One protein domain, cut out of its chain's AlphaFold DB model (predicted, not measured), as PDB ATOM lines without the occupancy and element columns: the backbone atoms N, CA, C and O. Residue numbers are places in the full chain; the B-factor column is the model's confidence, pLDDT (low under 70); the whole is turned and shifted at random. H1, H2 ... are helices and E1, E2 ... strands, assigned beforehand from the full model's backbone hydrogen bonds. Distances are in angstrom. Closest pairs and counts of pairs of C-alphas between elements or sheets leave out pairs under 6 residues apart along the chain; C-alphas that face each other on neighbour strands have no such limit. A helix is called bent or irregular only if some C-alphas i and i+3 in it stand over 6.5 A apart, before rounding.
ATOM      1  N   GLU A 357     129.197 116.561 142.304       89.25
ATOM      2  CA  GLU A 357     130.188 115.512 142.528       89.25
ATOM      3  C   GLU A 357     131.483 116.110 143.088       89.25
ATOM      4  O   GLU A 357     131.841 117.249 142.792       89.25
ATOM      5  N   LEU A 358     132.189 115.339 143.912       86.00
ATOM      6  CA  LEU A 358     133.540 115.642 144.365       86.00
ATOM      7  C   LEU A 358     134.544 114.679 143.752       86.00
ATOM      8  O   LEU A 358     134.301 113.471 143.734       86.00
ATOM      9  N   ARG A 359     135.703 115.203 143.349       82.50
ATOM     10  CA  ARG A 359     136.848 114.407 142.896       82.50
ATOM     11  C   ARG A 359     138.119 114.838 143.615       82.50
ATOM     12  O   ARG A 359     138.367 116.033 143.761       82.50
ATOM     13  N   GLN A 360     138.923 113.878 144.057       77.19
ATOM     14  CA  GLN A 360     140.211 114.146 144.694       77.19
ATOM     15  C   GLN A 360     141.354 114.008 143.691       77.19
ATOM     16  O   GLN A 360     141.527 112.948 143.091       77.19
ATOM     17  N   HIS A 361     142.139 115.067 143.538       73.88
ATOM     18  CA  HIS A 361     143.357 115.072 142.735       73.88
ATOM     19  C   HIS A 361     144.492 114.314 143.440       73.88
ATOM     20  O   HIS A 361     144.519 114.285 144.675       73.88
ATOM     21  N   PRO A 362     145.469 113.762 142.698       66.62
ATOM     22  CA  PRO A 362     146.634 113.106 143.287       66.62
ATOM     23  C   PRO A 362     147.466 113.935 144.261       66.62
ATOM     24  O   PRO A 362     148.024 113.380 145.196       66.62
ATOM     25  N   SER A 363     147.457 115.261 144.129       65.44
ATOM     26  CA  SER A 363     148.073 116.175 145.105       65.44
ATOM     27  C   SER A 363     147.312 116.279 146.442       65.44
ATOM     28  O   SER A 363     147.573 117.181 147.232       65.44
ATOM     29  N   GLY A 364     146.271 115.470 146.663       71.69
ATOM     30  CA  GLY A 364     145.426 115.492 147.860       71.69
ATOM     31  C   GLY A 364     144.304 116.539 147.852       71.69
ATOM     32  O   GLY A 364     143.382 116.446 148.667       71.69
ATOM     33  N   ARG A 365     144.316 117.497 146.913       73.62
ATOM     34  CA  ARG A 365     143.292 118.552 146.789       73.62
ATOM     35  C   ARG A 365     141.938 117.988 146.344       73.62
ATOM     36  O   ARG A 365     141.867 117.083 145.515       73.62
ATOM     37  N   THR A 366     140.852 118.542 146.882       78.00
ATOM     38  CA  THR A 366     139.473 118.158 146.533       78.00
ATOM     39  C   THR A 366     138.845 119.203 145.622       78.00
ATOM     40  O   THR A 366     138.893 120.392 145.922       78.00
ATOM     41  N   PHE A 367     138.207 118.752 144.549       79.38
ATOM     42  CA  PHE A 367     137.572 119.599 143.547       79.38
ATOM     43  C   PHE A 367     136.080 119.305 143.446       79.38
ATOM     44  O   PHE A 367     135.648 118.155 143.558       79.38
ATOM     45  N   VAL A 368     135.300 120.364 143.230       84.69
ATOM     46  CA  VAL A 368     133.843 120.309 143.091       84.69
ATOM     47  C   VAL A 368     133.477 120.326 141.612       84.69
ATOM     48  O   VAL A 368     133.958 121.170 140.861       84.69
ATOM     49  N   PHE A 369     132.588 119.425 141.209       84.81
ATOM     50  CA  PHE A 369     132.073 119.307 139.850       84.81
ATOM     51  C   PHE A 369     130.564 119.509 139.837       84.81
ATOM     52  O   PHE A 369     129.846 118.926 140.652       84.81
ATOM     53  N   VAL A 370     130.084 120.325 138.897       87.31
ATOM     54  CA  VAL A 370     128.658 120.558 138.667       87.31
ATOM     55  C   VAL A 370     128.292 120.080 137.268       87.31
ATOM     56  O   VAL A 370     128.736 120.660 136.284       87.31
ATOM     57  N   ASN A 371     127.476 119.026 137.180       85.12
ATOM     58  CA  ASN A 371     127.059 118.399 135.921       85.12
ATOM     59  C   ASN A 371     128.248 118.025 135.006       85.12
ATOM     60  O   ASN A 371     128.211 118.252 133.801       85.12
ATOM     61  N   GLY A 372     129.322 117.498 135.603       76.25
ATOM     62  CA  GLY A 372     130.558 117.115 134.907       76.25
ATOM     63  C   GLY A 372     131.575 118.246 134.708       76.25
ATOM     64  O   GLY A 372     132.747 117.954 134.497       76.25
ATOM     65  N   GLU A 373     131.176 119.512 134.861       77.38
ATOM     66  CA  GLU A 373     132.071 120.663 134.695       77.38
ATOM     67  C   GLU A 373     132.765 121.050 136.006       77.38
ATOM     68  O   GLU A 373     132.130 121.116 137.065       77.38
ATOM     69  N   LEU A 374     134.061 121.378 135.935       78.12
ATOM     70  CA  LEU A 374     134.817 121.864 137.088       78.12
ATOM     71  C   LEU A 374     134.252 123.195 137.602       78.12
ATOM     72  O   LEU A 374     134.200 124.206 136.895       78.12
ATOM     73  N   PHE A 375     133.894 123.231 138.883       81.69
ATOM     74  CA  PHE A 375     133.486 124.451 139.562       81.69
ATOM     75  C   PHE A 375     134.715 125.198 140.099       81.69
ATOM     76  O   PHE A 375     135.192 124.952 141.208       81.69
ATOM     77  N   ARG A 376     135.227 126.142 139.298       70.25
ATOM     78  CA  ARG A 376     136.434 126.957 139.560       70.25
ATOM     79  C   ARG A 376     136.224 128.058 140.623       70.25
ATOM     80  O   ARG A 376     136.625 129.205 140.438       70.25
ATOM     81  N   HIS A 377     135.553 127.734 141.725       66.75
ATOM     82  CA  HIS A 377     135.355 128.632 142.865       66.75
ATOM     83  C   HIS A 377     135.569 127.839 144.161       66.75
ATOM     84  O   HIS A 377     134.628 127.365 144.796       66.75
ATOM     85  N   CYS A 378     136.838 127.622 144.508       57.47
ATOM     86  CA  CYS A 378     137.216 126.928 145.734       57.47
ATOM     87  C   CYS A 378     137.403 127.942 146.865       57.47
ATOM     88  O   CYS A 378     138.071 128.954 146.690       57.47
ATOM     89  N   ALA A 379     136.806 127.663 148.022       57.50
ATOM     90  CA  ALA A 379     137.027 128.412 149.251       57.50
ATOM     91  C   ALA A 379     137.094 127.417 150.413       57.50
ATOM     92  O   ALA A 379     136.128 126.687 150.657       57.50
ATOM     93  N   ALA A 380     138.222 127.380 151.120       56.59
ATOM     94  CA  ALA A 380     138.387 126.599 152.340       56.59
ATOM     95  C   ALA A 380     138.275 127.523 153.560       56.59
ATOM     96  O   ALA A 380     138.927 128.564 153.629       56.59
ATOM     97  N   LEU A 381     137.441 127.135 154.527       52.16
ATOM     98  CA  LEU A 381     137.296 127.827 155.806       52.16
ATOM     99  C   LEU A 381     137.632 126.848 156.931       52.16
ATOM    100  O   LEU A 381     136.896 125.888 157.157       52.16
ATOM    101  N   VAL A 382     138.736 127.098 157.637       57.78
ATOM    102  CA  VAL A 382     139.141 126.312 158.811       57.78
ATOM    103  C   VAL A 382     138.781 127.088 160.071       57.78
ATOM    104  O   VAL A 382     139.239 128.213 160.277       57.78
ATOM    105  N   LEU A 383     137.966 126.473 160.927       57.56
ATOM    106  CA  LEU A 383     137.576 127.032 162.220       57.56
ATOM    107  C   LEU A 383     138.428 126.406 163.328       57.56
ATOM    108  O   LEU A 383     138.457 125.187 163.488       57.56
ATOM    109  N   SER A 384     139.102 127.238 164.121       59.69
ATOM    110  CA  SER A 384     139.867 126.781 165.288       59.69
ATOM    111  C   SER A 384     138.946 126.646 166.500       59.69
ATOM    112  O   SER A 384     138.777 127.593 167.263       59.69
ATOM    113  N   ILE A 385     138.332 125.473 166.673       65.06
ATOM    114  CA  ILE A 385     137.389 125.214 167.772       65.06
ATOM    115  C   ILE A 385     138.152 124.644 168.988       65.06
ATOM    116  O   ILE A 385     138.670 123.527 168.913       65.06
ATOM    117  N   PRO A 386     138.246 125.360 170.128       62.31
ATOM    118  CA  PRO A 386     138.974 124.877 171.301       62.31
ATOM    119  C   PRO A 386     138.261 123.687 171.958       62.31
ATOM    120  O   PRO A 386     137.125 123.802 172.407       62.31
ATOM    121  N   SER A 387     138.953 122.560 172.128       57.22
ATOM    122  CA  SER A 387     138.385 121.298 172.641       57.22
ATOM    123  C   SER A 387     137.973 121.293 174.126       57.22
ATOM    124  O   SER A 387     137.522 120.268 174.632       57.22
ATOM    125  N   ARG A 388     138.149 122.403 174.861       53.12
ATOM    126  CA  ARG A 388     137.993 122.459 176.331       53.12
ATOM    127  C   ARG A 388     137.126 123.603 176.864       53.12
ATOM    128  O   ARG A 388     137.146 123.857 178.065       53.12
ATOM    129  N   VAL A 389     136.362 124.285 176.014       55.28
ATOM    130  CA  VAL A 389     135.447 125.351 176.452       55.28
ATOM    131  C   VAL A 389     134.027 124.945 176.084       55.28
ATOM    132  O   VAL A 389     133.781 124.588 174.941       55.28
ATOM    133  N   ALA A 390     133.093 124.976 177.037       56.12
ATOM    134  CA  ALA A 390     131.675 124.864 176.719       56.12
ATOM    135  C   ALA A 390     131.258 126.148 175.989       56.12
ATOM    136  O   ALA A 390     131.238 127.221 176.591       56.12
ATOM    137  N   TYR A 391     131.005 126.051 174.688       63.59
ATOM    138  CA  TYR A 391     130.450 127.136 173.885       63.59
ATOM    139  C   TYR A 391     128.950 126.924 173.716       63.59
ATOM    140  O   TYR A 391     128.479 125.796 173.576       63.59
ATOM    141  N   ASP A 392     128.214 128.029 173.751       63.22
ATOM    142  CA  ASP A 392     126.778 128.033 173.534       63.22
ATOM    143  C   ASP A 392     126.500 127.843 172.037       63.22
ATOM    144  O   ASP A 392     126.664 128.759 171.227       63.22
ATOM    145  N   THR A 393     126.148 126.615 171.660       59.12
ATOM    146  CA  THR A 393     125.817 126.262 170.275       59.12
ATOM    147  C   THR A 393     124.578 126.995 169.773       59.12
ATOM    148  O   THR A 393     124.427 127.140 168.561       59.12
ATOM    149  N   ASP A 394     123.733 127.512 170.670       65.94
ATOM    150  CA  ASP A 394     122.496 128.206 170.302       65.94
ATOM    151  C   ASP A 394     122.770 129.603 169.710       65.94
ATOM    152  O   ASP A 394     121.899 130.192 169.066       65.94
ATOM    153  N   LEU A 395     123.995 130.130 169.858       63.12
ATOM    154  CA  LEU A 395     124.423 131.413 169.283       63.12
ATOM    155  C   LEU A 395     124.938 131.306 167.835       63.12
ATOM    156  O   LEU A 395     125.107 132.332 167.170       63.12
ATOM    157  N   ILE A 396     125.183 130.096 167.319       70.50
ATOM    158  CA  ILE A 396     125.766 129.886 165.986       70.50
ATOM    159  C   ILE A 396     124.655 129.549 164.987       70.50
ATOM    160  O   ILE A 396     124.285 128.396 164.789       70.50
ATOM    161  N   ALA A 397     124.119 130.581 164.332       76.75
ATOM    162  CA  ALA A 397     123.013 130.438 163.378       76.75
ATOM    163  C   ALA A 397     123.448 130.135 161.925       76.75
ATOM    164  O   ALA A 397     122.606 129.784 161.095       76.75
ATOM    165  N   SER A 398     124.731 130.315 161.595       81.50
ATOM    166  CA  SER A 398     125.323 129.995 160.289       81.50
ATOM    167  C   SER A 398     126.828 129.768 160.406       81.50
ATOM    168  O   SER A 398     127.449 130.163 161.397       81.50
ATOM    169  N   ILE A 399     127.441 129.184 159.378       79.00
ATOM    170  CA  ILE A 399     128.899 129.019 159.343       79.00
ATOM    171  C   ILE A 399     129.644 130.363 159.253       79.00
ATOM    172  O   ILE A 399     130.715 130.496 159.836       79.00
ATOM    173  N   ASP A 400     129.062 131.390 158.621       78.31
ATOM    174  CA  ASP A 400     129.632 132.747 158.638       78.31
ATOM    175  C   ASP A 400     129.594 133.349 160.060       78.31
ATOM    176  O   ASP A 400     130.498 134.077 160.465       78.31
ATOM    177  N   ALA A 401     128.561 133.026 160.853       77.12
ATOM    178  CA  ALA A 401     128.504 133.412 162.262       77.12
ATOM    179  C   ALA A 401     129.545 132.643 163.093       77.12
ATOM    180  O   ALA A 401     130.168 133.222 163.982       77.12
ATOM    181  N   ALA A 402     129.774 131.365 162.774       74.69
ATOM    182  CA  ALA A 402     130.823 130.559 163.393       74.69
ATOM    183  C   ALA A 402     132.225 131.119 163.092       74.69
ATOM    184  O   ALA A 402     133.047 131.216 164.000       74.69
ATOM    185  N   GLU A 403     132.486 131.543 161.853       76.00
ATOM    186  CA  GLU A 403     133.725 132.226 161.461       76.00
ATOM    187  C   GLU A 403     133.962 133.486 162.295       76.00
ATOM    188  O   GLU A 403     135.040 133.660 162.864       76.00
ATOM    189  N   ALA A 404     132.950 134.349 162.401       73.88
ATOM    190  CA  ALA A 404     133.044 135.578 163.180       73.88
ATOM    191  C   ALA A 404     133.277 135.309 164.677       73.88
ATOM    192  O   ALA A 404     133.936 136.100 165.349       73.88
ATOM    193  N   TYR A 405     132.736 134.203 165.194       71.75
ATOM    194  CA  TYR A 405     132.813 133.844 166.607       71.75
ATOM    195  C   TYR A 405     134.144 133.181 166.991       71.75
ATOM    196  O   TYR A 405     134.733 133.529 168.013       71.75
ATOM    197  N   PHE A 406     134.633 132.235 166.183       69.31
ATOM    198  CA  PHE A 406     135.856 131.476 166.477       69.31
ATOM    199  C   PHE A 406     137.120 132.058 165.831       69.31
ATOM    200  O   PHE A 406     138.224 131.675 166.212       69.31
ATOM    201  N   GLY A 407     136.970 132.987 164.884       64.50
ATOM    202  CA  GLY A 407     138.050 133.462 164.029       64.50
ATOM    203  C   GLY A 407     138.379 132.431 162.947       64.50
ATOM    204  O   GLY A 407     138.966 131.385 163.226       64.50
ATOM    205  N   GLY A 408     138.003 132.722 161.702       58.75
ATOM    206  CA  GLY A 408     138.440 131.951 160.537       58.75
ATOM    207  C   GLY A 408     139.749 132.477 159.961       58.75
ATOM    208  O   GLY A 408     140.054 133.668 160.039       58.75
ATOM    209  N   ARG A 409     140.523 131.579 159.353       56.84
ATOM    210  CA  ARG A 409     141.557 131.941 158.378       56.84
ATOM    211  C   ARG A 409     141.093 131.444 157.013       56.84
ATOM    212  O   ARG A 409     140.723 130.273 156.908       56.84
ATOM    213  N   SER A 410     141.120 132.304 155.991       52.69
ATOM    214  CA  SER A 410     141.073 131.829 154.607       52.69
ATOM    215  C   SER A 410     142.469 131.330 154.253       52.69
ATOM    216  O   SER A 410     143.456 132.049 154.411       52.69
ATOM    217  N   TYR A 411     142.556 130.067 153.862       55.53
ATOM    218  CA  TYR A 411     143.799 129.433 153.451       55.53
ATOM    219  C   TYR A 411     143.788 129.354 151.931       55.53
ATOM    220  O   TYR A 411     143.190 128.432 151.384       55.53
ATOM    221  N   ASP A 412     144.399 130.335 151.265       44.53
ATOM    222  CA  ASP A 412     144.577 130.270 149.812       44.53
ATOM    223  C   ASP A 412     145.874 129.523 149.417       44.53
ATOM    224  O   ASP A 412     145.921 129.011 148.307       44.53
ATOM    225  N   ASP A 413     146.871 129.339 150.313       44.38
ATOM    226  CA  ASP A 413     148.241 128.973 149.873       44.38
ATOM    227  C   ASP A 413     149.107 128.029 150.763       44.38
ATOM    228  O   ASP A 413     150.291 127.887 150.473       44.38
ATOM    229  N   GLU A 414     148.618 127.347 151.816       47.41
ATOM    230  CA  GLU A 414     149.477 126.368 152.546       47.41
ATOM    231  C   GLU A 414     149.214 124.912 152.119       47.41
ATOM    232  O   GLU A 414     148.075 124.441 152.103       47.41
ATOM    233  N   GLU A 415     150.294 124.204 151.766       49.16
ATOM    234  CA  GLU A 415     150.331 122.767 151.481       49.16
ATOM    235  C   GLU A 415     149.788 121.979 152.683       49.16
ATOM    236  O   GLU A 415     150.376 121.977 153.763       49.16
ATOM    237  N   PHE A 416     148.650 121.302 152.512       51.66
ATOM    238  CA  PHE A 416     148.199 120.327 153.501       51.66
ATOM    239  C   PHE A 416     149.197 119.167 153.540       51.66
ATOM    240  O   PHE A 416     149.555 118.636 152.490       51.66
ATOM    241  N   GLU A 417     149.604 118.742 154.741       53.88
ATOM    242  CA  GLU A 417     150.355 117.496 154.908       53.88
ATOM    243  C   GLU A 417     149.575 116.351 154.236       53.88
ATOM    244  O   GLU A 417     148.386 116.150 154.518       53.88
ATOM    245  N   GLU A 418     150.231 115.604 153.336       54.78
ATOM    246  CA  GLU A 418     149.629 114.497 152.570       54.78
ATOM    247  C   GLU A 418     148.847 113.517 153.467       54.78
ATOM    248  O   GLU A 418     147.818 112.973 153.050       54.78
ATOM    249  N   GLU A 419     149.288 113.354 154.722       55.22
ATOM    250  CA  GLU A 419     148.707 112.467 155.736       55.22
ATOM    251  C   GLU A 419     147.246 112.789 156.108       55.22
ATOM    252  O   GLU A 419     146.541 111.901 156.592       55.22
ATOM    253  N   MET A 420     146.759 114.016 155.864       63.41
ATOM    254  CA  MET A 420     145.375 114.422 156.172       63.41
ATOM    255  C   MET A 420     144.446 114.523 154.950       63.41
ATOM    256  O   MET A 420     143.257 114.837 155.088       63.41
ATOM    257  N   SER A 421     144.959 114.269 153.744       70.31
ATOM    258  CA  SER A 421     144.225 114.484 152.488       70.31
ATOM    259  C   SER A 421     142.917 113.682 152.400       70.31
ATOM    260  O   SER A 421     141.904 114.183 151.907       70.31
ATOM    261  N   GLU A 422     142.888 112.450 152.912       77.50
ATOM    262  CA  GLU A 422     141.684 111.613 152.905       77.50
ATOM    263  C   GLU A 422     140.594 112.141 153.847       77.50
ATOM    264  O   GLU A 422     139.425 112.231 153.458       77.50
ATOM    265  N   GLN A 423     140.949 112.508 155.081       75.62
ATOM    266  CA  GLN A 423     139.986 113.023 156.056       75.62
ATOM    267  C   GLN A 423     139.369 114.336 155.560       75.62
ATOM    268  O   GLN A 423     138.169 114.557 155.734       75.62
ATOM    269  N   ILE A 424     140.169 115.176 154.898       74.38
ATOM    270  CA  ILE A 424     139.718 116.427 154.281       74.38
ATOM    271  C   ILE A 424     138.695 116.154 153.171       74.38
ATOM    272  O   ILE A 424     137.631 116.776 153.164       74.38
ATOM    273  N   PHE A 425     138.957 115.190 152.280       79.12
ATOM    274  CA  PHE A 425     138.010 114.812 151.224       79.12
ATOM    275  C   PHE A 425     136.649 114.400 151.797       79.12
ATOM    276  O   PHE A 425     135.606 114.903 151.368       79.12
ATOM    277  N   TRP A 426     136.643 113.533 152.813       79.25
ATOM    278  CA  TRP A 426     135.402 113.090 153.451       79.25
ATOM    279  C   TRP A 426     134.697 114.206 154.229       79.25
ATOM    280  O   TRP A 426     133.466 114.259 154.227       79.25
ATOM    281  N   ALA A 427     135.439 115.132 154.838       75.88
ATOM    282  CA  ALA A 427     134.862 116.308 155.484       75.88
ATOM    283  C   ALA A 427     134.166 117.228 154.464       75.88
ATOM    284  O   ALA A 427     133.026 117.645 154.682       75.88
ATOM    285  N   HIS A 428     134.800 117.491 153.317       81.44
ATOM    286  CA  HIS A 428     134.181 118.249 152.226       81.44
ATOM    287  C   HIS A 428     132.927 117.558 151.689       81.44
ATOM    288  O   HIS A 428     131.892 118.213 151.528       81.44
ATOM    289  N   ALA A 429     132.987 116.240 151.479       82.38
ATOM    290  CA  ALA A 429     131.836 115.445 151.062       82.38
ATOM    291  C   ALA A 429     130.679 115.548 152.059       82.38
ATOM    292  O   ALA A 429     129.548 115.808 151.657       82.38
ATOM    293  N   SER A 430     130.963 115.409 153.355       80.00
ATOM    294  CA  SER A 430     129.956 115.496 154.412       80.00
ATOM    295  C   SER A 430     129.288 116.873 154.455       80.00
ATOM    296  O   SER A 430     128.066 116.957 154.561       80.00
ATOM    297  N   ASN A 431     130.064 117.955 154.336       83.94
ATOM    298  CA  ASN A 431     129.527 119.317 154.377       83.94
ATOM    299  C   ASN A 431     128.605 119.603 153.183       83.94
ATOM    300  O   ASN A 431     127.521 120.164 153.356       83.94
ATOM    301  N   LEU A 432     129.009 119.196 151.975       86.81
ATOM    302  CA  LEU A 432     128.191 119.372 150.772       86.81
ATOM    303  C   LEU A 432     126.948 118.478 150.792       86.81
ATOM    304  O   LEU A 432     125.873 118.940 150.416       86.81
ATOM    305  N   GLN A 433     127.068 117.240 151.277       86.38
ATOM    306  CA  GLN A 433     125.932 116.337 151.467       86.38
ATOM    307  C   GLN A 433     124.892 116.949 152.411       86.38
ATOM    308  O   GLN A 433     123.722 117.049 152.043       86.38
ATOM    309  N   ALA A 434     125.324 117.440 153.576       84.69
ATOM    310  CA  ALA A 434     124.440 118.108 154.527       84.69
ATOM    311  C   ALA A 434     123.754 119.330 153.893       84.69
ATOM    312  O   ALA A 434     122.550 119.516 154.045       84.69
ATOM    313  N   TRP A 435     124.486 120.140 153.124       90.62
ATOM    314  CA  TRP A 435     123.906 121.290 152.425       90.62
ATOM    315  C   TRP A 435     122.804 120.898 151.429       90.62
ATOM    316  O   TRP A 435     121.754 121.544 151.389       90.62
ATOM    317  N   VAL A 436     123.000 119.825 150.658       89.00
ATOM    318  CA  VAL A 436     121.998 119.314 149.703       89.00
ATOM    319  C   VAL A 436     120.767 118.747 150.419       89.00
ATOM    320  O   VAL A 436     119.628 118.990 149.992       89.00
ATOM    321  N   GLU A 437     120.978 118.011 151.512       88.38
ATOM    322  CA  GLU A 437     119.917 117.424 152.340       88.38
ATOM    323  C   GLU A 437     119.086 118.497 153.053       88.38
ATOM    324  O   GLU A 437     117.862 118.388 153.108       88.38
ATOM    325  N   HIS A 438     119.719 119.589 153.484       90.88
ATOM    326  CA  HIS A 438     119.073 120.761 154.082       90.88
ATOM    327  C   HIS A 438     118.576 121.775 153.046       90.88
ATOM    328  O   HIS A 438     118.644 122.985 153.245       90.88
ATOM    329  N   ASP A 439     118.057 121.286 151.925       90.44
ATOM    330  CA  ASP A 439     117.406 122.112 150.910       90.44
ATOM    331  C   ASP A 439     118.242 123.286 150.369       90.44
ATOM    332  O   ASP A 439     117.693 124.333 150.030       90.44
ATOM    333  N   TYR A 440     119.558 123.101 150.233       90.88
ATOM    334  CA  TYR A 440     120.501 124.135 149.794       90.88
ATOM    335  C   TYR A 440     120.517 125.386 150.685       90.88
ATOM    336  O   TYR A 440     120.827 126.486 150.219       90.88
ATOM    337  N   ASP A 441     120.219 125.235 151.976       86.75
ATOM    338  CA  ASP A 441     120.250 126.328 152.943       86.75
ATOM    339  C   ASP A 441     121.625 127.013 152.967       86.75
ATOM    340  O   ASP A 441     122.640 126.437 153.369       86.75
ATOM    341  N   THR A 442     121.669 128.279 152.548       84.00
ATOM    342  CA  THR A 442     122.913 129.046 152.412       84.00
ATOM    343  C   THR A 442     123.601 129.360 153.740       84.00
ATOM    344  O   THR A 442     124.637 130.011 153.728       84.00
ATOM    345  N   ARG A 443     123.036 128.943 154.879       83.19
ATOM    346  CA  ARG A 443     123.655 129.056 156.208       83.19
ATOM    347  C   ARG A 443     124.583 127.887 156.544       83.19
ATOM    348  O   ARG A 443     125.411 128.027 157.443       83.19
ATOM    349  N   VAL A 444     124.424 126.750 155.856       81.56
ATOM    350  CA  VAL A 444     125.170 125.502 156.114       81.56
ATOM    351  C   VAL A 444     126.585 125.564 155.532       81.56
ATOM    352  O   VAL A 444     127.522 125.055 156.139       81.56
ATOM    353  N   LEU A 445     126.753 126.220 154.380       82.88
ATOM    354  CA  LEU A 445     128.050 126.469 153.745       82.88
ATOM    355  C   LEU A 445     128.405 127.950 153.794       82.88
ATOM    356  O   LEU A 445     127.525 128.804 153.867       82.88
ATOM    357  N   HIS A 446     129.703 128.253 153.729       80.69
ATOM    358  CA  HIS A 446     130.175 129.633 153.783       80.69
ATOM    359  C   HIS A 446     129.675 130.399 152.560       80.69
ATOM    360  O   HIS A 446     129.637 129.849 151.453       80.69
ATOM    361  N   ARG A 447     129.311 131.672 152.732       76.44
ATOM    362  CA  ARG A 447     128.678 132.489 151.680       76.44
ATOM    363  C   ARG A 447     129.453 132.541 150.360       76.44
ATOM    364  O   ARG A 447     128.823 132.603 149.305       76.44
ATOM    365  N   ASN A 448     130.789 132.474 150.413       74.50
ATOM    366  CA  ASN A 448     131.649 132.489 149.222       74.50
ATOM    367  C   ASN A 448     131.556 131.193 148.404       74.50
ATOM    368  O   ASN A 448     131.887 131.205 147.228       74.50
ATOM    369  N   LEU A 449     131.084 130.093 148.994       82.56
ATOM    370  CA  LEU A 449     130.860 128.829 148.296       82.56
ATOM    371  C   LEU A 449     129.369 128.614 148.004       82.56
ATOM    372  O   LEU A 449     128.999 128.312 146.873       82.56
ATOM    373  N   ALA A 450     128.505 128.828 149.001       86.00
ATOM    374  CA  ALA A 450     127.084 128.489 148.941       86.00
ATOM    375  C   ALA A 450     126.347 129.178 147.782       86.00
ATOM    376  O   ALA A 450     125.651 128.529 147.002       86.00
ATOM    377  N   PHE A 451     126.491 130.502 147.657       85.56
ATOM    378  CA  PHE A 451     125.726 131.279 146.681       85.56
ATOM    379  C   PHE A 451     126.235 131.094 145.237       85.56
ATOM    380  O   PHE A 451     125.405 130.859 144.353       85.56
ATOM    381  N   PRO A 452     127.558 131.119 144.964       87.12
ATOM    382  CA  PRO A 452     128.082 130.808 143.632       87.12
ATOM    383  C   PRO A 452     127.782 129.370 143.183       87.12
ATOM    384  O   PRO A 452     127.402 129.159 142.029       87.12
ATOM    385  N   LEU A 453     127.869 128.389 144.089       88.69
ATOM    386  CA  LEU A 453     127.556 126.992 143.774       88.69
ATOM    387  C   LEU A 453     126.062 126.803 143.469       88.69
ATOM    388  O   LEU A 453     125.707 126.132 142.502       88.69
ATOM    389  N   LEU A 454     125.178 127.466 144.225       91.25
ATOM    390  CA  LEU A 454     123.732 127.458 143.986       91.25
ATOM    391  C   LEU A 454     123.352 128.075 142.627       91.25
ATOM    392  O   LEU A 454     122.467 127.559 141.934       91.25
ATOM    393  N   LYS A 455     124.044 129.147 142.214       90.06
ATOM    394  CA  LYS A 455     123.908 129.737 140.873       90.06
ATOM    395  C   LYS A 455     124.298 128.730 139.789       90.06
ATOM    396  O   LYS A 455     123.509 128.503 138.875       90.06
ATOM    397  N   LYS A 456     125.465 128.089 139.914       89.69
ATOM    398  CA  LYS A 456     125.953 127.117 138.920       89.69
ATOM    399  C   LYS A 456     125.037 125.891 138.820       89.69
ATOM    400  O   LYS A 456     124.725 125.464 137.716       89.69
ATOM    401  N   LEU A 457     124.523 125.378 139.943       91.81
ATOM    402  CA  LEU A 457     123.521 124.298 139.953       91.81
ATOM    403  C   LEU A 457     122.211 124.710 139.260       91.81
ATOM    404  O   LEU A 457     121.615 123.921 138.529       91.81
ATOM    405  N   THR A 458     121.780 125.962 139.446       92.31
ATOM    406  CA  THR A 458     120.607 126.517 138.752       92.31
ATOM    407  C   THR A 458     120.823 126.581 137.238       92.31
ATOM    408  O   THR A 458     119.914 126.249 136.477       92.31
ATOM    409  N   GLU A 459     122.013 126.989 136.798       90.38
ATOM    410  CA  GLU A 459     122.398 127.041 135.380       90.38
ATOM    411  C   GLU A 459     122.521 125.639 134.764       90.38
ATOM    412  O   GLU A 459     122.102 125.441 133.627       90.38
ATOM    413  N   ALA A 460     122.997 124.658 135.537       89.31
ATOM    414  CA  ALA A 460     123.039 123.244 135.157       89.31
ATOM    415  C   ALA A 460     121.652 122.570 135.104       89.31
ATOM    416  O   ALA A 460     121.531 121.435 134.646       89.31
ATOM    417  N   GLY A 461     120.596 123.261 135.545       91.62
ATOM    418  CA  GLY A 461     119.216 122.799 135.428       91.62
ATOM    419  C   GLY A 461     118.669 122.044 136.638       91.62
ATOM    420  O   GLY A 461     117.596 121.448 136.524       91.62
ATOM    421  N   ASP A 462     119.329 122.091 137.800       93.44
ATOM    422  CA  ASP A 462     118.782 121.509 139.028       93.44
ATOM    423  C   ASP A 462     117.488 122.258 139.437       93.44
ATOM    424  O   ASP A 462     117.521 123.454 139.765       93.44
ATOM    425  N   PRO A 463     116.318 121.582 139.446       90.38
ATOM    426  CA  PRO A 463     115.038 122.226 139.727       90.38
ATOM    427  C   PRO A 463     114.924 122.703 141.181       90.38
ATOM    428  O   PRO A 463     114.285 123.727 141.449       90.38
ATOM    429  N   LYS A 464     115.548 121.985 142.119       92.06
ATOM    430  CA  LYS A 464     115.558 122.326 143.540       92.06
ATOM    431  C   LYS A 464     116.452 123.545 143.768       92.06
ATOM    432  O   LYS A 464     116.009 124.488 144.425       92.06
ATOM    433  N   ALA A 465     117.635 123.575 143.152       92.69
ATOM    434  CA  ALA A 465     118.540 124.725 143.203       92.69
ATOM    435  C   ALA A 465     117.877 125.981 142.625       92.69
ATOM    436  O   ALA A 465     117.854 127.021 143.279       92.69
ATOM    437  N   LYS A 466     117.232 125.861 141.457       91.62
ATOM    438  CA  LYS A 466     116.539 126.971 140.785       91.62
ATOM    439  C   LYS A 466     115.478 127.631 141.663       91.62
ATOM    440  O   LYS A 466     115.366 128.857 141.674       91.62
ATOM    441  N   ARG A 467     114.696 126.831 142.396       92.25
ATOM    442  CA  ARG A 467     113.693 127.341 143.343       92.25
ATOM    443  C   ARG A 467     114.357 128.108 144.489       92.25
ATOM    444  O   ARG A 467     114.007 129.259 144.727       92.25
ATOM    445  N   VAL A 468     115.331 127.493 145.159       91.62
ATOM    446  CA  VAL A 468     115.998 128.084 146.335       91.62
ATOM    447  C   VAL A 468     116.779 129.343 145.954       91.62
ATOM    448  O   VAL A 468     116.749 130.336 146.676       91.62
ATOM    449  N   PHE A 469     117.412 129.356 144.781       92.12
ATOM    450  CA  PHE A 469     118.152 130.505 144.267       92.12
ATOM    451  C   PHE A 469     117.254 131.730 144.060       92.12
ATOM    452  O   PHE A 469     117.595 132.831 144.496       92.12
ATOM    453  N   LYS A 470     116.066 131.534 143.467       90.31
ATOM    454  CA  LYS A 470     115.044 132.585 143.332       90.31
ATOM    455  C   LYS A 470     114.620 133.133 144.693       90.31
ATOM    456  O   LYS A 470     114.592 134.349 144.875       90.31
ATOM    457  N   GLU A 471     114.326 132.255 145.651       88.94
ATOM    458  CA  GLU A 471     113.937 132.656 147.010       88.94
ATOM    459  C   GLU A 471     115.042 133.461 147.707       88.94
ATOM    460  O   GLU A 471     114.761 134.479 148.338       88.94
ATOM    461  N   GLU A 472     116.305 133.063 147.556       87.88
ATOM    462  CA  GLU A 472     117.449 133.774 148.130       87.88
ATOM    463  C   GLU A 472     117.667 135.161 147.516       87.88
ATOM    464  O   GLU A 472     117.970 136.118 148.237       87.88
ATOM    465  N   ILE A 473     117.524 135.296 146.194       88.25
ATOM    466  CA  ILE A 473     117.587 136.603 145.520       88.25
ATOM    467  C   ILE A 473     116.446 137.487 146.025       88.25
ATOM    468  O   ILE A 473     116.678 138.641 146.392       88.25
ATOM    469  N   ALA A 474     115.234 136.937 146.106       86.44
ATOM    470  CA  ALA A 474     114.048 137.640 146.573       86.44
ATOM    471  C   ALA A 474     114.207 138.122 148.028       86.44
ATOM    472  O   ALA A 474     113.971 139.298 148.308       86.44
ATOM    473  N   LYS A 475     114.700 137.269 148.938       85.12
ATOM    474  CA  LYS A 475     115.014 137.637 150.333       85.12
ATOM    475  C   LYS A 475     116.081 138.731 150.414       85.12
ATOM    476  O   LYS A 475     115.889 139.722 151.121       85.12
ATOM    477  N   ARG A 476     117.193 138.597 149.675       84.50
ATOM    478  CA  ARG A 476     118.267 139.610 149.652       84.50
ATOM    479  C   ARG A 476     117.773 140.946 149.103       84.50
ATOM    480  O   ARG A 476     118.124 141.991 149.648       84.50
ATOM    481  N   TYR A 477     116.932 140.930 148.075       83.31
ATOM    482  CA  TYR A 477     116.343 142.140 147.506       83.31
ATOM    483  C   TYR A 477     115.332 142.798 148.461       83.31
ATOM    484  O   TYR A 477     115.375 144.017 148.654       83.31
ATOM    485  N   ALA A 478     114.491 141.993 149.122       83.06
ATOM    486  CA  ALA A 478     113.510 142.439 150.114       83.06
ATOM    487  C   ALA A 478     114.150 143.046 151.375       83.06
ATOM    488  O   ALA A 478     113.540 143.907 152.006       83.06
ATOM    489  N   SER A 479     115.393 142.669 151.712       82.06
ATOM    490  CA  SER A 479     116.146 143.267 152.831       82.06
ATOM    491  C   SER A 479     116.298 144.792 152.723       82.06
ATOM    492  O   SER A 479     116.549 145.469 153.718       82.06
ATOM    493  N   GLY A 480     116.159 145.348 151.512       75.69
ATOM    494  CA  GLY A 480     116.142 146.789 151.282       75.69
ATOM    495  C   GLY A 480     117.512 147.468 151.340       75.69
ATOM    496  O   GLY A 480     117.582 148.669 151.085       75.69
ATOM    497  N   HIS A 481     118.598 146.737 151.625       82.44
ATOM    498  CA  HIS A 481     119.929 147.327 151.759       82.44
ATOM    499  C   HIS A 481     120.424 147.885 150.403       82.44
ATOM    500  O   HIS A 481     120.573 147.108 149.452       82.44
ATOM    501  N   PRO A 482     120.719 149.197 150.280       80.12
ATOM    502  CA  PRO A 482     120.975 149.846 148.987       80.12
ATOM    503  C   PRO A 482     122.085 149.180 148.167       80.12
ATOM    504  O   PRO A 482     121.885 148.866 146.997       80.12
ATOM    505  N   ASN A 483     123.215 148.867 148.811       78.44
ATOM    506  CA  ASN A 483     124.364 148.241 148.146       78.44
ATOM    507  C   ASN A 483     124.057 146.829 147.621       78.44
ATOM    508  O   ASN A 483     124.555 146.448 146.568       78.44
ATOM    509  N   VAL A 484     123.224 146.060 148.332       79.00
ATOM    510  CA  VAL A 484     122.851 144.695 147.925       79.00
ATOM    511  C   VAL A 484     121.912 144.748 146.725       79.00
ATOM    512  O   VAL A 484     122.079 143.985 145.781       79.00
ATOM    513  N   ARG A 485     120.952 145.682 146.716       83.31
ATOM    514  CA  ARG A 485     120.025 145.853 145.586       83.31
ATOM    515  C   ARG A 485     120.738 146.318 144.324       83.31
ATOM    516  O   ARG A 485     120.444 145.802 143.250       83.31
ATOM    517  N   GLU A 486     121.676 147.254 144.458       83.88
ATOM    518  CA  GLU A 486     122.467 147.730 143.325       83.88
ATOM    519  C   GLU A 486     123.374 146.624 142.775       83.88
ATOM    520  O   GLU A 486     123.418 146.419 141.568       83.88
ATOM    521  N   PHE A 487     124.015 145.842 143.651       81.81
ATOM    522  CA  PHE A 487     124.801 144.674 143.251       81.81
ATOM    523  C   PHE A 487     123.953 143.633 142.506       81.81
ATOM    524  O   PHE A 487     124.296 143.248 141.393       81.81
ATOM    525  N   LEU A 488     122.805 143.228 143.068       83.81
ATOM    526  CA  LEU A 488     121.913 142.247 142.433       83.81
ATOM    527  C   LEU A 488     121.423 142.705 141.055       83.81
ATOM    528  O   LEU A 488     121.267 141.886 140.152       83.81
ATOM    529  N   LYS A 489     121.182 144.010 140.893       84.50
ATOM    530  CA  LYS A 489     120.768 144.602 139.620       84.50
ATOM    531  C   LYS A 489     121.920 144.665 138.617       84.50
ATOM    532  O   LYS A 489     121.720 144.318 137.459       84.50
ATOM    533  N   ARG A 490     123.105 145.103 139.050       85.69
ATOM    534  CA  ARG A 490     124.287 145.249 138.189       85.69
ATOM    535  C   ARG A 490     124.772 143.909 137.643       85.69
ATOM    536  O   ARG A 490     125.128 143.834 136.476       85.69
ATOM    537  N   GLU A 491     124.751 142.870 138.471       81.12
ATOM    538  CA  GLU A 491     125.206 141.522 138.104       81.12
ATOM    539  C   GLU A 491     124.092 140.657 137.465       81.12
ATOM    540  O   GLU A 491     124.274 139.458 137.271       81.12
ATOM    541  N   GLY A 492     122.918 141.232 137.158       83.81
ATOM    542  CA  GLY A 492     121.843 140.543 136.423       83.81
ATOM    543  C   GLY A 492     121.066 139.476 137.210       83.81
ATOM    544  O   GLY A 492     120.281 138.727 136.637       83.81
ATOM    545  N   TYR A 493     121.212 139.392 138.536       85.31
ATOM    546  CA  TYR A 493     120.503 138.386 139.344       85.31
ATOM    547  C   TYR A 493     118.979 138.563 139.346       85.31
ATOM    548  O   TYR A 493     118.243 137.605 139.578       85.31
ATOM    549  N   LEU A 494     118.480 139.775 139.090       84.75
ATOM    550  CA  LEU A 494     117.039 140.035 139.037       84.75
ATOM    551  C   LEU A 494     116.360 139.379 137.826       84.75
ATOM    552  O   LEU A 494     115.158 139.137 137.885       84.75
ATOM    553  N   ASP A 495     117.114 139.017 136.786       86.62
ATOM    554  CA  ASP A 495     116.582 138.392 135.567       86.62
ATOM    555  C   ASP A 495     116.068 136.960 135.813       86.62
ATOM    556  O   ASP A 495     115.301 136.412 135.021       86.62
ATOM    557  N   TYR A 496     116.438 136.355 136.947       84.31
ATOM    558  CA  TYR A 496     115.941 135.045 137.382       84.31
ATOM    559  C   TYR A 496     114.538 135.111 138.014       84.31
ATOM    560  O   TYR A 496     113.893 134.069 138.201       84.31
ATOM    561  N   LEU A 497     114.054 136.311 138.354       85.38
ATOM    562  CA  LEU A 497     112.723 136.544 138.906       85.38
ATOM    563  C   LEU A 497     111.764 137.012 137.806       85.38
ATOM    564  O   LEU A 497     112.088 137.847 136.967       85.38
ATOM    565  N   SER A 498     110.544 136.488 137.824       84.56
ATOM    566  CA  SER A 498     109.452 137.006 137.005       84.56
ATOM    567  C   SER A 498     109.030 138.398 137.477       84.56
ATOM    568  O   SER A 498     109.293 138.810 138.609       84.56
ATOM    569  N   LYS A 499     108.330 139.124 136.604       78.56
ATOM    570  CA  LYS A 499     107.828 140.467 136.909       78.56
ATOM    571  C   LYS A 499     106.916 140.479 138.143       78.56
ATOM    572  O   LYS A 499     107.081 141.337 139.002       78.56
ATOM    573  N   ASP A 500     106.043 139.480 138.264       79.44
ATOM    574  CA  ASP A 500     105.135 139.335 139.406       79.44
ATOM    575  C   ASP A 500     105.894 139.012 140.708       79.44
ATOM    576  O   ASP A 500     105.574 139.556 141.765       79.44
ATOM    577  N   GLU A 501     106.941 138.175 140.640       82.06
ATOM    578  CA  GLU A 501     107.816 137.879 141.786       82.06
ATOM    579  C   GLU A 501     108.567 139.143 142.247       82.06
ATOM    580  O   GLU A 501     108.600 139.436 143.440       82.06
ATOM    581  N   LEU A 502     109.119 139.927 141.314       79.38
ATOM    582  CA  LEU A 502     109.807 141.195 141.591       79.38
ATOM    583  C   LEU A 502     108.890 142.245 142.228       79.38
ATOM    584  O   LEU A 502     109.305 142.939 143.163       79.38
ATOM    585  N   ASP A 503     107.657 142.358 141.738       77.69
ATOM    586  CA  ASP A 503     106.664 143.291 142.269       77.69
ATOM    587  C   ASP A 503     106.233 142.899 143.695       77.69
ATOM    588  O   ASP A 503     106.059 143.778 144.543       77.69
ATOM    589  N   ALA A 504     106.156 141.597 143.998       76.19
ATOM    590  CA  ALA A 504     105.795 141.083 145.321       76.19
ATOM    591  C   ALA A 504     106.858 141.343 146.407       76.19
ATOM    592  O   ALA A 504     106.502 141.565 147.565       76.19
ATOM    593  N   VAL A 505     108.151 141.351 146.060       75.75
ATOM    594  CA  VAL A 505     109.247 141.646 147.012       75.75
ATOM    595  C   VAL A 505     109.739 143.095 146.989       75.75
ATOM    596  O   VAL A 505     110.622 143.469 147.766       75.75
ATOM    597  N   SER A 506     109.173 143.949 146.135       65.75
ATOM    598  CA  SER A 506     109.513 145.371 146.114       65.75
ATOM    599  C   SER A 506     108.924 146.091 147.342       65.75
ATOM    600  O   SER A 506     107.725 145.982 147.604       65.75
TER     601      SER A 506
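Overview. This is residues 357 to 506 of the 512 residues of an uncharacterized protein of Candidatus Lokiarchaeota archaeon (UniProt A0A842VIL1). Picture two helical parts joined through the helix H3, with a loose arm to one side: at one end the long helix H2 runs alongside the small hairpin of E1 and E2, and at the other H5 and H7 both pack on H4 near its last residues, while H3 packs on H4 at residues 465 to 469. The arm is made of the short strands E3 and E4, the helix H1 and a long loop, of which residues 387 to 392 stick out. The printed part has 150 residues with seven named helices and four named strands, in the order E1, E2, E3, H1, E4, H2, H3, H4, H5, H6, H7; it is mostly helix, and its two sheets, E1 - E2 and E3 - E4, are each antiparallel pairs. It is only just compact, close to loose, with a radius of gyration of the C-alphas of 17.4 A, and it spans 53 by 40 by 27 A.

Along the chain. Find C-alpha 357 at (130.188, 115.512, 142.528), where E1 begins; it runs to residue 360. E2 follows at residues 366 to 370, 13.6 A from first to last C-alpha. E3 is residues 381 to 383, H1 residues 399 to 406, and E4 residues 408 to 410. From C-alpha 418 at (149.629, 114.497, 152.570) the longest helix, H2, goes 29.9 A to residue 437; it is irregular, with C-alphas 419 and 422 7.6 A apart. H3, residues 447 to 459, is 18.3 A long and only just irregular, with C-alphas 448 and 451 6.6 A apart. Next come H4, residues 463 to 478 and 22.8 A long, H5, residues 482 to 490 and 12.2 A long, and H6, residues 493 to 496. H7, residues 499 to 505, ends at C-alpha 505, (109.247, 141.646, 147.012).

Arrangement. Begin at the hub, H4, which touches four helices. With residues 465 to 469 alone it touches H3, the closest C-alphas being those of Thr 458 and Lys 466, 4.6 A apart, opposite ways at a steep tilt of 53 degrees. With residues 473 to 477 alone it touches H5 in a helical hairpin, C-alphas of Tyr 477 and Arg 485 closest at 5.6 A, at a steep tilt of 44 degrees. With residues 474 to 478 alone it touches H7, C-alphas of Ala 478 and Val 505 closest at 5.3 A, the same way at a steep tilt of 55 degrees. H6 only just touches H4, with 3 pairs of C-alphas within 8 A, Lys 470 and Tyr 496 closest at 6.5 A. Look next at the hairpin of E1 and E2: N 359 and O 367 are 3.0 A apart and N 367 and O 359 2.8 A, both within hydrogen-bond range. Its closest C-alphas to H2 are those of Thr 366 and Phe 425, 5.9 A apart, and to H3 those of Val 370 and Leu 457, 6.5 A apart; H2 and H3 are apart. E3 and E4 are antiparallel at 152 degrees, with no N and O within hydrogen-bond range across the pair. H1 comes closest to E3 at the C-alphas of Phe 406 and Leu 383, 6.4 A apart, and is close to H3 but not clearly touching, the C-alphas of Asp 400 and Arg 447 being 7.0 A apart. Every O i to N i+4 pair is within range in H1, H4, H5 and H7, against 14 of 16 in H2 and 7 of 9 in H3; H6 is too short for such a pair.

Size, cuts and confidence. The C-alphas of Glu 419 and Asp 503 are the two farthest apart, at 53.8 A. The printed part has no cut. The link from E3 to H1, residues 384 to 398, is long. The mean pLDDT of the printed part is 76.9, and look for low confidence, under 70, at residues 362 to 363, 377 to 395, 406 to 420 and 506.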